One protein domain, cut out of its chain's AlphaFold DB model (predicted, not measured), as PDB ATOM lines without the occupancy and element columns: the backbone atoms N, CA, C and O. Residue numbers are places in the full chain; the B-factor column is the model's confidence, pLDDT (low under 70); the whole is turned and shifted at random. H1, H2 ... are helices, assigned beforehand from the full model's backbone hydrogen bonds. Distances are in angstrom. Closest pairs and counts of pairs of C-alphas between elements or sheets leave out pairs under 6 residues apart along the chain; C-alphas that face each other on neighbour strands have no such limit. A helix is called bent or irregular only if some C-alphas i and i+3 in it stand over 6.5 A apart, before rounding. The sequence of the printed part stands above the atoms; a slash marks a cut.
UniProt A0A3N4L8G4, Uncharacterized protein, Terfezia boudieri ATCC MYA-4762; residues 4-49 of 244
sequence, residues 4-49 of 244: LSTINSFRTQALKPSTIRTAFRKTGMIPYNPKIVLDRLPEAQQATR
ATOM      1  N   LEU A   4     -37.090  22.746 -33.838       80.50
ATOM      2  CA  LEU A   4     -36.964  21.441 -33.190       80.50
ATOM      3  C   LEU A   4     -37.700  20.333 -33.955       80.50
ATOM      4  O   LEU A   4     -37.179  19.229 -34.052       80.50
ATOM      5  N   SER A   5     -38.844  20.624 -34.580       75.44
ATOM      6  CA  SER A   5     -39.575  19.632 -35.386       75.44
ATOM      7  C   SER A   5     -38.786  19.179 -36.625       75.44
ATOM      8  O   SER A   5     -38.809  18.009 -37.008       75.44
ATOM      9  N   THR A   6     -38.004  20.088 -37.212       83.69
ATOM     10  CA  THR A   6     -37.190  19.832 -38.408       83.69
ATOM     11  C   THR A   6     -35.867  19.128 -38.078       83.69
ATOM     12  O   THR A   6     -35.195  18.611 -38.968       83.69
ATOM     13  N   ILE A   7     -35.462  19.055 -36.804       85.31
ATOM     14  CA  ILE A   7     -34.154  18.492 -36.433       85.31
ATOM     15  C   ILE A   7     -34.027  17.014 -36.827       85.31
ATOM     16  O   ILE A   7     -32.967  16.567 -37.269       85.31
ATOM     17  N   ASN A   8     -35.127  16.263 -36.738       81.00
ATOM     18  CA  ASN A   8     -35.153  14.844 -37.070       81.00
ATOM     19  C   ASN A   8     -35.065  14.609 -38.583       81.00
ATOM     20  O   ASN A   8     -34.384  13.675 -39.015       81.00
ATOM     21  N   SER A   9     -35.658  15.480 -39.408       81.94
ATOM     22  CA  SER A   9     -35.526  15.382 -40.867       81.94
ATOM     23  C   SER A   9     -34.104  15.712 -41.333       81.94
ATOM     24  O   SER A   9     -33.562  15.024 -42.200       81.94
ATOM     25  N   PHE A  10     -33.429  16.676 -40.696       84.44
ATOM     26  CA  PHE A  10     -32.016  16.941 -40.978       84.44
ATOM     27  C   PHE A  10     -31.113  15.770 -40.585       84.44
ATOM     28  O   PHE A  10     -30.213  15.407 -41.346       84.44
ATOM     29  N   ARG A  11     -31.363  15.134 -39.434       82.56
ATOM     30  CA  ARG A  11     -30.599  13.956 -38.990       82.56
ATOM     31  C   ARG A  11     -30.725  12.795 -39.975       82.56
ATOM     32  O   ARG A  11     -29.705  12.214 -40.341       82.56
ATOM     33  N   THR A  12     -31.929  12.492 -40.465       82.12
ATOM     34  CA  THR A  12     -32.131  11.412 -41.452       82.12
ATOM     35  C   THR A  12     -31.497  11.724 -42.809       82.12
ATOM     36  O   THR A  12     -31.066  10.812 -43.518       82.12
ATOM     37  N   GLN A  13     -31.383  13.003 -43.176       82.38
ATOM     38  CA  GLN A  13     -30.718  13.418 -44.407       82.38
ATOM     39  C   GLN A  13     -29.184  13.391 -44.295       82.38
ATOM     40  O   GLN A  13     -28.514  12.930 -45.224       82.38
ATOM     41  N   ALA A  14     -28.630  13.858 -43.173       81.81
ATOM     42  CA  ALA A  14     -27.190  13.970 -42.951       81.81
ATOM     43  C   ALA A  14     -26.529  12.626 -42.600       81.81
ATOM     44  O   ALA A  14     -25.449  12.320 -43.106       81.81
ATOM     45  N   LEU A  15     -27.182  11.793 -41.785       82.62
ATOM     46  CA  LEU A  15     -26.623  10.536 -41.274       82.62
ATOM     47  C   LEU A  15     -26.858   9.343 -42.214       82.62
ATOM     48  O   LEU A  15     -27.122   8.229 -41.774       82.62
ATOM     49  N   LYS A  16     -26.771   9.551 -43.531       86.81
ATOM     50  CA  LYS A  16     -26.857   8.453 -44.504       86.81
ATOM     51  C   LYS A  16     -25.495   7.780 -44.669       86.81
ATOM     52  O   LYS A  16     -24.485   8.485 -44.759       86.81
ATOM     53  N   PRO A  17     -25.440   6.446 -44.837       85.62
ATOM     54  CA  PRO A  17     -24.183   5.746 -45.077       85.62
ATOM     55  C   PRO A  17     -23.358   6.307 -46.241       85.62
ATOM     56  O   PRO A  17     -22.137   6.420 -46.146       85.62
ATOM     57  N   SER A  18     -24.018   6.705 -47.331       86.31
ATOM     58  CA  SER A  18     -23.384   7.329 -48.498       86.31
ATOM     59  C   SER A  18     -22.788   8.704 -48.180       86.31
ATOM     60  O   SER A  18     -21.660   8.993 -48.590       86.31
ATOM     61  N   THR A  19     -23.505   9.528 -47.411       86.06
ATOM     62  CA  THR A  19     -23.051  10.853 -46.966       86.06
ATOM     63  C   THR A  19     -21.838  10.734 -46.053       86.06
ATOM     64  O   THR A  19     -20.832  11.396 -46.295       86.06
ATOM     65  N   ILE A  20     -21.881   9.826 -45.071       83.69
ATOM     66  CA  ILE A  20     -20.772   9.568 -44.142       83.69
ATOM     67  C   ILE A  20     -19.538   9.090 -44.918       83.69
ATOM     68  O   ILE A  20     -18.468   9.685 -44.807       83.69
ATOM     69  N   ARG A  21     -19.676   8.087 -45.797       84.38
ATOM     70  CA  ARG A  21     -18.555   7.597 -46.625       84.38
ATOM     71  C   ARG A  21     -17.946   8.693 -47.503       84.38
ATOM     72  O   ARG A  21     -16.724   8.736 -47.647       84.38
ATOM     73  N   THR A  22     -18.778   9.569 -48.070       85.31
ATOM     74  CA  THR A  22     -18.333  10.697 -48.907       85.31
ATOM     75  C   THR A  22     -17.629  11.770 -48.081       85.31
ATOM     76  O   THR A  22     -16.595  12.277 -48.510       85.31
ATOM     77  N   ALA A  23     -18.148  12.092 -46.895       82.94
ATOM     78  CA  ALA A  23     -17.551  13.063 -45.986       82.94
ATOM     79  C   ALA A  23     -16.156  12.614 -45.539       82.94
ATOM     80  O   ALA A  23     -15.197  13.347 -45.751       82.94
ATOM     81  N   PHE A  24     -16.022  11.375 -45.052       83.75
ATOM     82  CA  PHE A  24     -14.729  10.803 -44.655       83.75
ATOM     83  C   PHE A  24     -13.729  10.732 -45.821       83.75
ATOM     84  O   PHE A  24     -12.539  10.967 -45.630       83.75
ATOM     85  N   ARG A  25     -14.204  10.458 -47.046       80.38
ATOM     86  CA  ARG A  25     -13.358  10.479 -48.252       80.38
ATOM     87  C   ARG A  25     -12.862  11.890 -48.581       80.38
ATOM     88  O   ARG A  25     -11.720  12.040 -48.997       80.38
ATOM     89  N   LYS A  26     -13.707  12.914 -48.417       83.69
ATOM     90  CA  LYS A  26     -13.361  14.316 -48.706       83.69
ATOM     91  C   LYS A  26     -12.450  14.941 -47.650       83.69
ATOM     92  O   LYS A  26     -11.634  15.780 -48.001       83.69
ATOM     93  N   THR A  27     -12.589  14.555 -46.383       83.19
ATOM     94  CA  THR A  27     -11.794  15.120 -45.281       83.19
ATOM     95  C   THR A  27     -10.409  14.496 -45.145       83.19
ATOM     96  O   THR A  27      -9.603  15.003 -44.373       83.19
ATOM     97  N   GLY A  28     -10.110  13.421 -45.884       75.75
ATOM     98  CA  GLY A  28      -8.782  12.805 -45.884       75.75
ATOM     99  C   GLY A  28      -8.379  12.213 -44.531       75.75
ATOM    100  O   GLY A  28      -7.191  12.125 -44.236       75.75
ATOM    101  N   MET A  29      -9.348  11.827 -43.694       72.50
ATOM    102  CA  MET A  29      -9.063  11.218 -42.392       72.50
ATOM    103  C   MET A  29      -8.482   9.811 -42.577       72.50
ATOM    104  O   MET A  29      -9.160   8.903 -43.063       72.50
ATOM    105  N   ILE A  30      -7.213   9.648 -42.200       56.28
ATOM    106  CA  ILE A  30      -6.460   8.389 -42.237       56.28
ATOM    107  C   ILE A  30      -6.273   7.905 -40.787       56.28
ATOM    108  O   ILE A  30      -5.856   8.707 -39.952       56.28
ATOM    109  N   PRO A  31      -6.547   6.623 -40.470       59.81
ATOM    110  CA  PRO A  31      -6.981   5.558 -41.379       59.81
ATOM    111  C   PRO A  31      -8.465   5.672 -41.768       59.81
ATOM    112  O   PRO A  31      -9.331   5.877 -40.918       59.81
ATOM    113  N   TYR A  32      -8.771   5.480 -43.057       66.81
ATOM    114  CA  TYR A  32     -10.142   5.479 -43.581       66.81
ATOM    115  C   TYR A  32     -10.882   4.210 -43.133       66.81
ATOM    116  O   TYR A  32     -10.846   3.184 -43.810       66.81
ATOM    117  N   ASN A  33     -11.559   4.271 -41.984       76.00
ATOM    118  CA  ASN A  33     -12.440   3.197 -41.526       76.00
ATOM    119  C   ASN A  33     -13.861   3.716 -41.237       76.00
ATOM    120  O   ASN A  33     -14.241   3.887 -40.078       76.00
ATOM    121  N   PRO A  34     -14.683   3.952 -42.279       76.69
ATOM    122  CA  PRO A  34     -16.052   4.424 -42.099       76.69
ATOM    123  C   PRO A  34     -16.963   3.378 -41.437       76.69
ATOM    124  O   PRO A  34     -18.046   3.737 -40.988       76.69
ATOM    125  N   LYS A  35     -16.560   2.097 -41.369       80.44
ATOM    126  CA  LYS A  35     -17.399   1.013 -40.831       80.44
ATOM    127  C   LYS A  35     -17.720   1.218 -39.352       80.44
ATOM    128  O   LYS A  35     -18.874   1.103 -38.981       80.44
ATOM    129  N   ILE A  36     -16.757   1.697 -38.562       80.06
ATOM    130  CA  ILE A  36     -16.931   1.966 -37.121       80.06
ATOM    131  C   ILE A  36     -18.134   2.882 -36.843       80.06
ATOM    132  O   ILE A  36     -18.865   2.687 -35.875       80.06
ATOM    133  N   VAL A  37     -18.344   3.890 -37.693       78.75
ATOM    134  CA  VAL A  37     -19.470   4.826 -37.563       78.75
ATOM    135  C   VAL A  37     -20.758   4.209 -38.101       78.75
ATOM    136  O   VAL A  37     -21.819   4.396 -37.515       78.75
ATOM    137  N   LEU A  38     -20.673   3.469 -39.208       84.62
ATOM    138  CA  LEU A  38     -21.826   2.831 -39.843       84.62
ATOM    139  C   LEU A  38     -22.429   1.715 -38.984       84.62
ATOM    140  O   LEU A  38     -23.645   1.566 -38.987       84.62
ATOM    141  N   ASP A  39     -21.606   0.989 -38.232       85.62
ATOM    142  CA  ASP A  39     -22.045  -0.115 -37.375       85.62
ATOM    143  C   ASP A  39     -22.829   0.397 -36.153       85.62
ATOM    144  O   ASP A  39     -23.777  -0.242 -35.708       85.62
ATOM    145  N   ARG A  40     -22.487   1.592 -35.649       80.44
ATOM    146  CA  ARG A  40     -23.158   2.249 -34.505       80.44
ATOM    147  C   ARG A  40     -24.350   3.118 -34.903       80.44
ATOM    148  O   ARG A  40     -25.160   3.508 -34.066       80.44
ATOM    149  N   LEU A  41     -24.453   3.454 -36.185       80.12
ATOM    150  CA  LEU A  41     -25.516   4.293 -36.723       80.12
ATOM    151  C   LEU A  41     -26.941   3.757 -36.455       80.12
ATOM    152  O   LEU A  41     -27.777   4.562 -36.035       80.12
ATOM    153  N   PRO A  42     -27.257   2.460 -36.666       77.25
ATOM    154  CA  PRO A  42     -28.610   1.954 -36.434       77.25
ATOM    155  C   PRO A  42     -29.034   2.032 -34.960       77.25
ATOM    156  O   PRO A  42     -30.200   2.305 -34.688       77.25
ATOM    157  N   GLU A  43     -28.103   1.871 -34.019       75.00
ATOM    158  CA  GLU A  43     -28.359   1.986 -32.577       75.00
ATOM    159  C   GLU A  43     -28.690   3.436 -32.180       75.00
ATOM    160  O   GLU A  43     -29.684   3.699 -31.503       75.00
ATOM    161  N   ALA A  44     -27.932   4.403 -32.707       64.31
ATOM    162  CA  ALA A  44     -28.166   5.827 -32.465       64.31
ATOM    163  C   ALA A  44     -29.491   6.334 -33.070       64.31
ATOM    164  O   ALA A  44     -30.156   7.185 -32.480       64.31
ATOM    165  N   GLN A  45     -29.896   5.810 -34.233       68.56
ATOM    166  CA  GLN A  45     -31.181   6.155 -34.858       68.56
ATOM    167  C   GLN A  45     -32.377   5.575 -34.088       68.56
ATOM    168  O   GLN A  45     -33.438   6.201 -34.041       68.56
ATOM    169  N   GLN A  46     -32.210   4.407 -33.461       64.88
ATOM    170  CA  GLN A  46     -33.246   3.774 -32.641       64.88
ATOM    171  C   GLN A  46     -33.410   4.462 -31.278       64.88
ATOM    172  O   GLN A  46     -34.542   4.689 -30.857       64.88
ATOM    173  N   ALA A  47     -32.317   4.884 -30.631       61.12
ATOM    174  CA  ALA A  47     -32.371   5.617 -29.362       61.12
ATOM    175  C   ALA A  47     -33.227   6.897 -29.458       61.12
ATOM    176  O   ALA A  47     -34.125   7.098 -28.648       61.12
ATOM    177  N   THR A  48     -33.055   7.694 -30.522       59.81
ATOM    178  CA  THR A  48     -33.855   8.919 -30.733       59.81
ATOM    179  C   THR A  48     -35.337   8.668 -31.021       59.81
ATOM    180  O   THR A  48     -36.149   9.571 -30.845       59.81
ATOM    181  N   ARG A  49     -35.704   7.466 -31.488       55.72
ATOM    182  CA  ARG A  49     -37.106   7.094 -31.724       55.72
ATOM    183  C   ARG A  49     -37.789   6.671 -30.423       55.72
ATOM    184  O   ARG A  49     -38.932   7.038 -30.188       55.72
TER     185      ARG A  49
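What this domain is: This is residues 4 to 49 of the 244 residues of an uncharacterized protein of Terfezia boudieri ATCC MYA-4762 (UniProt A0A3N4L8G4). Picture an open, lopsided U of helices: the longest helix, H3, makes one limb, H1 and then H2 make the other, with a sharp turn between them, and the link from H2 to H3 folds the backbone back at the closed end. The limbs are loosely set, with few contacts between the helices, and residues 26 to 31 stick out at the fold. The printed part has 46 residues with three named helices, H1, H2 and H3 in that order, and no named strand; the class is all helix. The whole is loose, with a radius of gyration of the C-alphas of 11.9 A, and elongated, spanning 35 by 19 by 13 A.

How they stand to each other: Begin with the longest helix, H3, residues 35 to 49, and look first near its beginning. There H2, residues 17 to 27, is close but not clearly touching; the closest C-alphas of the two, those of Pro 17 and Leu 38, are 6.4 A apart. The lines of H2 and H3 stand at a steep tilt of 51 degrees and run opposite ways. Next look at H1, residues 4 to 14, which is near H3, with 5 pairs of C-alphas within 10 A and no pair within 8 A. H1 and H2 are close but not clearly touching, their closest C-alphas being those of Ala 14 and Ile 20 at 7.9 A. Their lines stand about perpendicular, at 74 degrees. In the backbone, every O i to N i+4 pair of H2 is within hydrogen-bond range, against 5 of 7 in H1 and 6 of 11 in H3.

Where its parts are: Find C-alpha 35 at (-17.399, 1.013, -40.831); from there H3 runs 22.5 A to C-alpha 49 at (-37.106, 7.094, -31.724). H3 is only just irregular: C-alphas 39 and 42 are 6.9 A apart. Go back to C-alpha 4 at (-36.964, 21.441, -33.190), where H1 begins; it runs 15.7 A to C-alpha 14. H1 too is only just irregular, with C-alphas 5 and 8 at 6.7 A. From C-alpha 17, H2 runs 15.5 A to C-alpha 27.

The domain as a whole: The two C-alphas farthest apart are those of Ser 5 and Pro 31, at 36.0 A, while the first and last printed C-alphas, of Leu 4 and Arg 49, are 14.4 A apart. The printed part has no cut. The link from H1 to H2 is tight, with 2 residues, and that from H2 to H3 is short, with 7. Residues 26 to 31, of which 26 and 27 belong to H2, stand free. The mean pLDDT of the printed part is 77.7; look for values under 70 at residues 30 to 32 and 44 to 49.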